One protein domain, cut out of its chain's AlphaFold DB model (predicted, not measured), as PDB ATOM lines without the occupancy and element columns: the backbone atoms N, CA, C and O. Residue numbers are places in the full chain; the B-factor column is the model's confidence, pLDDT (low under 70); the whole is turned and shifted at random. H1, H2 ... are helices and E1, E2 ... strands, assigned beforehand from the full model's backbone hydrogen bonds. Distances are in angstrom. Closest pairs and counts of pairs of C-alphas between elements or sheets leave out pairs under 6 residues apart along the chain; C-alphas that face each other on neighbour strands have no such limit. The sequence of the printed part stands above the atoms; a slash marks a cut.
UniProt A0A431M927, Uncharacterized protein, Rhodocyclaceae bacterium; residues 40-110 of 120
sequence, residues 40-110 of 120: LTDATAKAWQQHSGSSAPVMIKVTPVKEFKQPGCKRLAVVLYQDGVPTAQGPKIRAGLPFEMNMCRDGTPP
ATOM      1  N   LEU A  40     175.424 164.568 208.673       94.06
ATOM      2  CA  LEU A  40     176.659 164.061 209.254       94.06
ATOM      3  C   LEU A  40     177.553 165.256 209.600       94.06
ATOM      4  O   LEU A  40     177.772 166.141 208.771       94.06
ATOM      5  N   THR A  41     178.067 165.292 210.826       90.50
ATOM      6  CA  THR A  41     178.901 166.399 211.335       90.50
ATOM      7  C   THR A  41     180.252 165.931 211.865       90.50
ATOM      8  O   THR A  41     180.981 166.700 212.484       90.50
ATOM      9  N   ASP A  42     180.571 164.659 211.675       89.25
ATOM     10  CA  ASP A  42     181.719 163.989 212.260       89.25
ATOM     11  C   ASP A  42     182.856 163.794 211.241       89.25
ATOM     12  O   ASP A  42     182.928 164.452 210.196       89.25
ATOM     13  N   ALA A  43     183.790 162.898 211.562       88.81
ATOM     14  CA  ALA A  43     184.944 162.623 210.720       88.81
ATOM     15  C   ALA A  43     184.538 162.119 209.321       88.81
ATOM     16  O   ALA A  43     185.184 162.493 208.339       88.81
ATOM     17  N   THR A  44     183.438 161.366 209.214       86.44
ATOM     18  CA  THR A  44     182.865 160.898 207.945       86.44
ATOM     19  C   THR A  44     182.464 162.061 207.056       86.44
ATOM     20  O   THR A  44     182.833 162.097 205.881       86.44
ATOM     21  N   ALA A  45     181.760 163.048 207.617       91.19
ATOM     22  CA  ALA A  45     181.373 164.246 206.880       91.19
ATOM     23  C   ALA A  45     182.597 165.020 206.383       91.19
ATOM     24  O   ALA A  45     182.632 165.455 205.232       91.19
ATOM     25  N   LYS A  46     183.633 165.141 207.221       90.69
ATOM     26  CA  LYS A  46     184.884 165.806 206.842       90.69
ATOM     27  C   LYS A  46     185.601 165.080 205.701       90.69
ATOM     28  O   LYS A  46     186.016 165.729 204.745       90.69
ATOM     29  N   ALA A  47     185.735 163.756 205.780       88.69
ATOM     30  CA  ALA A  47     186.362 162.965 204.721       88.69
ATOM     31  C   ALA A  47     185.569 163.050 203.411       88.69
ATOM     32  O   ALA A  47     186.150 163.202 202.338       88.69
ATOM     33  N   TRP A  48     184.240 163.031 203.501       89.44
ATOM     34  CA  TRP A  48     183.366 163.193 202.349       89.44
ATOM     35  C   TRP A  48     183.514 164.576 201.698       89.44
ATOM     36  O   TRP A  48     183.683 164.654 200.485       89.44
ATOM     37  N   GLN A  49     183.525 165.657 202.485       93.06
ATOM     38  CA  GLN A  49     183.772 167.025 202.000       93.06
ATOM     39  C   GLN A  49     185.134 167.162 201.310       93.06
ATOM     40  O   GLN A  49     185.248 167.801 200.266       93.06
ATOM     41  N   GLN A  50     186.173 166.543 201.878       91.69
ATOM     42  CA  GLN A  50     187.506 166.511 201.276       91.69
ATOM     43  C   GLN A  50     187.510 165.756 199.945       91.69
ATOM     44  O   GLN A  50     188.144 166.204 198.995       91.69
ATOM     45  N   HIS A  51     186.802 164.629 199.875       89.19
ATOM     46  CA  HIS A  51     186.726 163.810 198.670       89.19
ATOM     47  C   HIS A  51     185.905 164.473 197.559       89.19
ATOM     48  O   HIS A  51     186.304 164.455 196.398       89.19
ATOM     49  N   SER A  52     184.768 165.074 197.908       89.56
ATOM     50  CA  SER A  52     183.872 165.709 196.943       89.56
ATOM     51  C   SER A  52     184.350 167.094 196.507       89.56
ATOM     52  O   SER A  52     183.967 167.561 195.441       89.56
ATOM     53  N   GLY A  53     185.142 167.788 197.330       92.31
ATOM     54  CA  GLY A  53     185.514 169.184 197.102       92.31
ATOM     55  C   GLY A  53     184.388 170.189 197.384       92.31
ATOM     56  O   GLY A  53     184.515 171.362 197.027       92.31
ATOM     57  N   SER A  54     183.286 169.761 198.010       94.25
ATOM     58  CA  SER A  54     182.196 170.642 198.448       94.25
ATOM     59  C   SER A  54     182.246 170.899 199.953       94.25
ATOM     60  O   SER A  54     182.461 169.983 200.744       94.25
ATOM     61  N   SER A  55     181.973 172.143 200.356       93.88
ATOM     62  CA  SER A  55     181.798 172.548 201.759       93.88
ATOM     63  C   SER A  55     180.346 172.475 202.246       93.88
ATOM     64  O   SER A  55     180.067 172.830 203.391       93.88
ATOM     65  N   ALA A  56     179.408 172.042 201.396       96.44
ATOM     66  CA  ALA A  56     178.013 171.887 201.796       96.44
ATOM     67  C   ALA A  56     177.862 170.814 202.898       96.44
ATOM     68  O   ALA A  56     178.722 169.933 203.030       96.44
ATOM     69  N   PRO A  57     176.776 170.834 203.689       96.88
ATOM     70  CA  PRO A  57     176.494 169.764 204.641       96.88
ATOM     71  C   PRO A  57     176.416 168.397 203.953       96.88
ATOM     72  O   PRO A  57     175.829 168.271 202.876       96.88
ATOM     73  N   VAL A  58     177.003 167.377 204.580       96.19
ATOM     74  CA  VAL A  58     176.893 165.989 204.118       96.19
ATOM     75  C   VAL A  58     175.636 165.402 204.728       96.19
ATOM     76  O   VAL A  58     175.488 165.349 205.948       96.19
ATOM     77  N   MET A  59     174.722 164.985 203.871       97.69
ATOM     78  CA  MET A  59     173.427 164.469 204.267       97.69
ATOM     79  C   MET A  59     173.441 162.946 204.242       97.69
ATOM     80  O   MET A  59     174.069 162.333 203.379       97.69
ATOM     81  N   ILE A  60     172.693 162.344 205.160       97.75
ATOM     82  CA  ILE A  60     172.406 160.914 205.182       97.75
ATOM     83  C   ILE A  60     170.896 160.705 205.144       97.75
ATOM     84  O   ILE A  60     170.143 161.398 205.832       97.75
ATOM     85  N   LYS A  61     170.458 159.734 204.349       98.44
ATOM     86  CA  LYS A  61     169.110 159.169 204.385       98.44
ATOM     87  C   LYS A  61     169.223 157.658 204.537       98.44
ATOM     88  O   LYS A  61     169.992 157.036 203.809       98.44
ATOM     89  N   VAL A  62     168.461 157.085 205.463       98.56
ATOM     90  CA  VAL A  62     168.367 155.640 205.672       98.56
ATOM     91  C   VAL A  62     166.908 155.222 205.624       98.56
ATOM     92  O   VAL A  62     166.090 155.744 206.378       98.56
ATOM     93  N   THR A  63     166.597 154.252 204.773       98.62
ATOM     94  CA  THR A  63     165.252 153.701 204.607       98.62
ATOM     95  C   THR A  63     165.319 152.181 204.760       98.62
ATOM     96  O   THR A  63     166.047 151.529 204.008       98.62
ATOM     97  N   PRO A  64     164.579 151.568 205.698       98.25
ATOM     98  CA  PRO A  64     164.415 150.120 205.712       98.25
ATOM     99  C   PRO A  64     163.682 149.647 204.455       98.25
ATOM    100  O   PRO A  64     162.580 150.106 204.169       98.25
ATOM    101  N   VAL A  65     164.289 148.727 203.706       98.12
ATOM    102  CA  VAL A  65     163.749 148.197 202.438       98.12
ATOM    103  C   VAL A  65     163.351 146.724 202.518       98.12
ATOM    104  O   VAL A  65     162.657 146.221 201.639       98.12
ATOM    105  N   LYS A  66     163.772 146.014 203.571       96.56
ATOM    106  CA  LYS A  66     163.350 144.634 203.849       96.56
ATOM    107  C   LYS A  66     163.430 144.342 205.342       96.56
ATOM    108  O   LYS A  66     164.399 144.729 205.989       96.56
ATOM    109  N   GLU A  67     162.470 143.587 205.860       95.50
ATOM    110  CA  GLU A  67     162.552 142.970 207.186       95.50
ATOM    111  C   GLU A  67     162.994 141.509 207.054       95.50
ATOM    112  O   GLU A  67     162.540 140.785 206.162       95.50
ATOM    113  N   PHE A  68     163.930 141.089 207.904       95.06
ATOM    114  CA  PHE A  68     164.351 139.692 208.009       95.06
ATOM    115  C   PHE A  68     163.446 138.941 208.993       95.06
ATOM    116  O   PHE A  68     162.757 139.558 209.803       95.06
ATOM    117  N   LYS A  69     163.441 137.603 208.942       93.62
ATOM    118  CA  LYS A  69     162.680 136.798 209.915       93.62
ATOM    119  C   LYS A  69     163.288 136.903 211.310       93.62
ATOM    120  O   LYS A  69     162.572 136.796 212.300       93.62
ATOM    121  N   GLN A  70     164.605 137.106 211.382       93.69
ATOM    122  CA  GLN A  70     165.298 137.391 212.631       93.69
ATOM    123  C   GLN A  70     164.829 138.749 213.189       93.69
ATOM    124  O   GLN A  70     165.014 139.775 212.524       93.69
ATOM    125  N   PRO A  71     164.243 138.786 214.402       93.88
ATOM    126  CA  PRO A  71     163.737 140.021 214.984       93.88
ATOM    127  C   PRO A  71     164.822 141.088 215.111       93.88
ATOM    128  O   PRO A  71     165.947 140.811 215.523       93.88
ATOM    129  N   GLY A  72     164.467 142.328 214.775       95.06
ATOM    130  CA  GLY A  72     165.387 143.460 214.867       95.06
ATOM    131  C   GLY A  72     166.450 143.506 213.769       95.06
ATOM    132  O   GLY A  72     167.367 144.311 213.881       95.06
ATOM    133  N   CYS A  73     166.336 142.696 212.714       97.25
ATOM    134  CA  CYS A  73     167.228 142.737 211.560       97.25
ATOM    135  C   CYS A  73     166.496 143.251 210.319       97.25
ATOM    136  O   CYS A  73     165.416 142.766 209.969       97.25
ATOM    137  N   LYS A  74     167.099 144.213 209.613       97.69
ATOM    138  CA  LYS A  74     166.550 144.790 208.379       97.69
ATOM    139  C   LYS A  74     167.623 144.966 207.309       97.69
ATOM    140  O   LYS A  74     168.813 145.067 207.604       97.69
ATOM    141  N   ARG A  75     167.198 145.011 206.047       97.81
ATOM    142  CA  ARG A  75     167.988 145.605 204.969       97.81
ATOM    143  C   ARG A  75     167.672 147.086 204.913       97.81
ATOM    144  O   ARG A  75     166.501 147.467 204.913       97.81
ATOM    145  N   LEU A  76     168.711 147.894 204.847       98.44
ATOM    146  CA  LEU A  76     168.650 149.342 204.883       98.44
ATOM    147  C   LEU A  76     169.242 149.873 203.582       98.44
ATOM    148  O   LEU A  76     170.387 149.554 203.264       98.44
ATOM    149  N   ALA A  77     168.481 150.678 202.849       98.25
ATOM    150  CA  ALA A  77     169.017 151.517 201.790       98.25
ATOM    151  C   ALA A  77     169.552 152.803 202.418       98.25
ATOM    152  O   ALA A  77     168.829 153.505 203.127       98.25
ATOM    153  N   VAL A  78     170.822 153.099 202.167       97.75
ATOM    154  CA  VAL A  78     171.524 154.275 202.669       97.75
ATOM    155  C   VAL A  78     171.934 155.134 201.488       97.75
ATOM    156  O   VAL A  78     172.477 154.643 200.501       97.75
ATOM    157  N   VAL A  79     171.696 156.435 201.598       97.00
ATOM    158  CA  VAL A  79     172.200 157.419 200.644       97.00
ATOM    159  C   VAL A  79     172.951 158.484 201.418       97.00
ATOM    160  O   VAL A  79     172.353 159.243 202.183       97.00
ATOM    161  N   LEU A  80     174.261 158.546 201.192       95.12
ATOM    162  CA  LEU A  80     175.062 159.716 201.534       95.12
ATOM    163  C   LEU A  80     175.035 160.656 200.343       95.12
ATOM    164  O   LEU A  80     175.296 160.218 199.223       95.12
ATOM    165  N   TYR A  81     174.698 161.923 200.551       95.62
ATOM    166  CA  TYR A  81     174.656 162.890 199.461       95.62
ATOM    167  C   TYR A  81     175.091 164.275 199.903       95.62
ATOM    168  O   TYR A  81     175.009 164.649 201.071       95.62
ATOM    169  N   GLN A  82     175.569 165.042 198.935       96.62
ATOM    170  CA  GLN A  82     176.061 166.383 199.162       96.62
ATOM    171  C   GLN A  82     175.832 167.242 197.922       96.62
ATOM    172  O   GLN A  82     176.076 166.813 196.793       96.62
ATOM    173  N   ASP A  83     175.364 168.465 198.144       97.00
ATOM    174  CA  ASP A  83     175.211 169.475 197.101       97.00
ATOM    175  C   ASP A  83     176.524 170.208 196.820       97.00
ATOM    176  O   ASP A  83     177.483 170.145 197.590       97.00
ATOM    177  N   GLY A  84     176.566 170.959 195.720       96.00
ATOM    178  CA  GLY A  84     177.672 171.873 195.446       96.00
ATOM    179  C   GLY A  84     178.979 171.186 195.035       96.00
ATOM    180  O   GLY A  84     180.026 171.833 195.071       96.00
ATOM    181  N   VAL A  85     178.929 169.909 194.648       95.94
ATOM    182  CA  VAL A  85     180.104 169.127 194.248       95.94
ATOM    183  C   VAL A  85     180.607 169.623 192.888       95.94
ATOM    184  O   VAL A  85     179.832 169.621 191.926       95.94
ATOM    185  N   PRO A  86     181.858 170.110 192.789       94.06
ATOM    186  CA  PRO A  86     182.429 170.574 191.532       94.06
ATOM    187  C   PRO A  86     182.554 169.436 190.514       94.06
ATOM    188  O   PRO A  86     182.947 168.320 190.840       94.06
ATOM    189  N   THR A  87     182.260 169.750 189.256       92.44
ATOM    190  CA  THR A  87     182.511 168.869 188.107       92.44
ATOM    191  C   THR A  87     183.654 169.425 187.268       92.44
ATOM    192  O   THR A  87     183.878 170.635 187.275       92.44
ATOM    193  N   ALA A  88     184.354 168.569 186.519       87.44
ATOM    194  CA  ALA A  88     185.524 168.968 185.736       87.44
ATOM    195  C   ALA A  88     185.225 170.090 184.719       87.44
ATOM    196  O   ALA A  88     186.035 170.998 184.546       87.44
ATOM    197  N   GLN A  89     184.059 170.054 184.071       82.69
ATOM    198  CA  GLN A  89     183.601 171.086 183.140       82.69
ATOM    199  C   GLN A  89     182.077 171.203 183.243       82.69
ATOM    200  O   GLN A  89     181.347 170.521 182.528       82.69
ATOM    201  N   GLY A  90     181.571 172.021 184.166       85.69
ATOM    202  CA  GLY A  90     180.124 172.153 184.326       85.69
ATOM    203  C   GLY A  90     179.670 172.786 185.638       85.69
ATOM    204  O   GLY A  90     180.498 173.162 186.476       85.69
ATOM    205  N   PRO A  91     178.343 172.928 185.811       92.44
ATOM    206  CA  PRO A  91     177.766 173.418 187.050       92.44
ATOM    207  C   PRO A  91     178.045 172.441 188.194       92.44
ATOM    208  O   PRO A  91     178.200 171.238 187.997       92.44
ATOM    209  N   LYS A  92     178.065 172.966 189.418       95.50
ATOM    210  CA  LYS A  92     178.118 172.124 190.613       95.50
ATOM    211  C   LYS A  92     176.868 171.244 190.689       95.50
ATOM    212  O   LYS A  92     175.768 171.722 190.414       95.50
ATOM    213  N   ILE A  93     177.037 169.994 191.108       95.38
ATOM    214  CA  ILE A  93     175.956 169.003 191.171       95.38
ATOM    215  C   ILE A  93     175.669 168.550 192.603       95.38
ATOM    216  O   ILE A  93     176.462 168.777 193.523       95.38
ATOM    217  N   ARG A  94     174.544 167.852 192.772       95.50
ATOM    218  CA  ARG A  94     174.339 166.938 193.895       95.50
ATOM    219  C   ARG A  94     175.001 165.608 193.562       95.50
ATOM    220  O   ARG A  94     174.588 164.953 192.608       95.50
ATOM    221  N   ALA A  95     175.989 165.203 194.347       93.12
ATOM    222  CA  ALA A  95     176.564 163.865 194.260       93.12
ATOM    223  C   ALA A  95     176.051 163.013 195.422       93.12
ATOM    224  O   ALA A  95     175.880 163.516 196.533       93.12
ATOM    225  N   GLY A  96     175.825 161.724 195.178       91.62
ATOM    226  CA  GLY A  96     175.463 160.786 196.229       91.62
ATOM    227  C   GLY A  96     176.015 159.390 195.981       91.62
ATOM    228  O   GLY A  96     176.248 159.006 194.837       91.62
ATOM    229  N   LEU A  97     176.213 158.645 197.065       92.88
ATOM    230  CA  LEU A  97     176.590 157.236 197.063       92.88
ATOM    231  C   LEU A  97     175.443 156.437 197.683       92.88
ATOM    232  O   LEU A  97     175.313 156.416 198.912       92.88
ATOM    233  N   PRO A  98     174.587 155.820 196.856       95.69
ATOM    234  CA  PRO A  98     173.616 154.855 197.335       95.69
ATOM    235  C   PRO A  98     174.307 153.517 197.619       95.69
ATOM    236  O   PRO A  98     175.121 153.045 196.824       95.69
ATOM    237  N   PHE A  99     173.958 152.887 198.733       95.25
ATOM    238  CA  PHE A  99     174.357 151.519 199.055       95.25
ATOM    239  C   PHE A  99     173.309 150.849 199.946       95.25
ATOM    240  O   PHE A  99     172.507 151.519 200.594       95.25
ATOM    241  N   GLU A 100     173.309 149.518 199.989       95.88
ATOM    242  CA  GLU A 100     172.429 148.749 200.869       95.88
ATOM    243  C   GLU A 100     173.242 147.942 201.878       95.88
ATOM    244  O   GLU A 100     174.279 147.370 201.542       95.88
ATOM    245  N   MET A 101     172.750 147.871 203.112       95.44
ATOM    246  CA  MET A 101     173.374 147.124 204.202       95.44
ATOM    247  C   MET A 101     172.334 146.273 204.920       95.44
ATOM    248  O   MET A 101     171.237 146.734 205.227       95.44
ATOM    249  N   ASN A 102     172.684 145.024 205.216       95.62
ATOM    250  CA  ASN A 102     171.893 144.176 206.102       95.62
ATOM    251  C   ASN A 102     172.428 144.347 207.526       95.62
ATOM    252  O   ASN A 102     173.613 144.104 207.754       95.62
ATOM    253  N   MET A 103     171.580 144.758 208.468       95.81
ATOM    254  CA  MET A 103     172.008 145.074 209.831       95.81
ATOM    255  C   MET A 103     170.921 144.764 210.861       95.81
ATOM    256  O   MET A 103     169.727 144.921 210.596       95.81
ATOM    257  N   CYS A 104     171.358 144.329 212.039       96.94
ATOM    258  CA  CYS A 104     170.532 144.101 213.217       96.94
ATOM    259  C   CYS A 104     170.669 145.240 214.244       96.94
ATOM    260  O   CYS A 104     171.565 146.077 214.131       96.94
ATOM    261  N   ARG A 105     169.774 145.302 215.242       95.88
ATOM    262  CA  ARG A 105     169.759 146.361 216.281       95.88
ATOM    263  C   ARG A 105     171.058 146.471 217.087       95.88
ATOM    264  O   ARG A 105     171.367 147.540 217.596       95.88
ATOM    265  N   ASP A 106     171.802 145.380 217.203       93.75
ATOM    266  CA  ASP A 106     173.127 145.318 217.834       93.75
ATOM    267  C   ASP A 106     174.270 145.752 216.891       93.75
ATOM    268  O   ASP A 106     175.437 145.817 217.283       93.75
ATOM    269  N   GLY A 107     173.947 146.078 215.639       92.38
ATOM    270  CA  GLY A 107     174.890 146.489 214.611       92.38
ATOM    271  C   GLY A 107     175.628 145.338 213.927       92.38
ATOM    272  O   GLY A 107     176.542 145.620 213.148       92.38
ATOM    273  N   THR A 108     175.277 144.075 214.193       93.06
ATOM    274  CA  THR A 108     175.852 142.916 213.492       93.06
ATOM    275  C   THR A 108     175.089 142.625 212.194       93.06
ATOM    276  O   THR A 108     173.949 143.072 212.023       93.06
ATOM    277  N   PRO A 109     175.677 141.873 211.244       92.56
ATOM    278  CA  PRO A 109     174.903 141.321 210.137       92.56
ATOM    279  C   PRO A 109     173.837 140.328 210.647       92.56
ATOM    280  O   PRO A 109     174.022 139.725 211.710       92.56
ATOM    281  N   PRO A 110     172.748 140.108 209.886       92.75
ATOM    282  CA  PRO A 110     171.830 139.000 210.134       92.75
ATOM    283  C   PRO A 110     172.544 137.648 210.097       92.75
ATOM    284  O   PRO A 110     173.604 137.505 209.482       92.75
TER     285      PRO A 110
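Overview. This is residues 40 to 110 of the 120 residues of an uncharacterized protein of Rhodocyclaceae bacterium (UniProt A0A431M927). A long, twisted ribbon of three strands, E1 to E3, has one short helix, H1, packed across one face near one end, making two layers; the other face is bare. The strands form an antiparallel meander, each the neighbour of the one before, in the order E1 - E2 - E3. The 71 printed residues run H1, E1, E2, E3, a mixed class, and make a loose rod spanning 48 by 22 by 14 A, with a radius of gyration of the C-alphas of 15.1 A.

Arrangement. Start at H1, residues 43 to 52, where every O i to N i+4 pair is within hydrogen-bond range. It is on the sheet of E1, residues 58 to 67, E2, 73 to 85, and E3, 93 to 104, at a height of 9.7 A over the sheet. It lies over E1 and E2 and runs across the strands, at 67 degrees to E1 on the local plane; the closest C-alphas of H1 and E1, those of Ala 45 and Val 58, are 5.5 A apart. In hairpin E1 and E2, find N 59 and O 81 at 2.8 A; in hairpin E2 and E3, N 76 and O 101 at 2.8 A.

Along the chain. Find C-alpha 43 at (184.944, 162.623, 210.720), where H1 begins. E1 is 27.3 A long, E2 34.1 A and E3 33.7 A, ending at C-alpha 104, (170.532, 144.101, 213.217).

Size, cuts and confidence. The C-alphas farthest apart, of Pro 71 and Gln 89, are 48.7 A apart. The printed part has no cut, and no printed residue is under 70 in pLDDT.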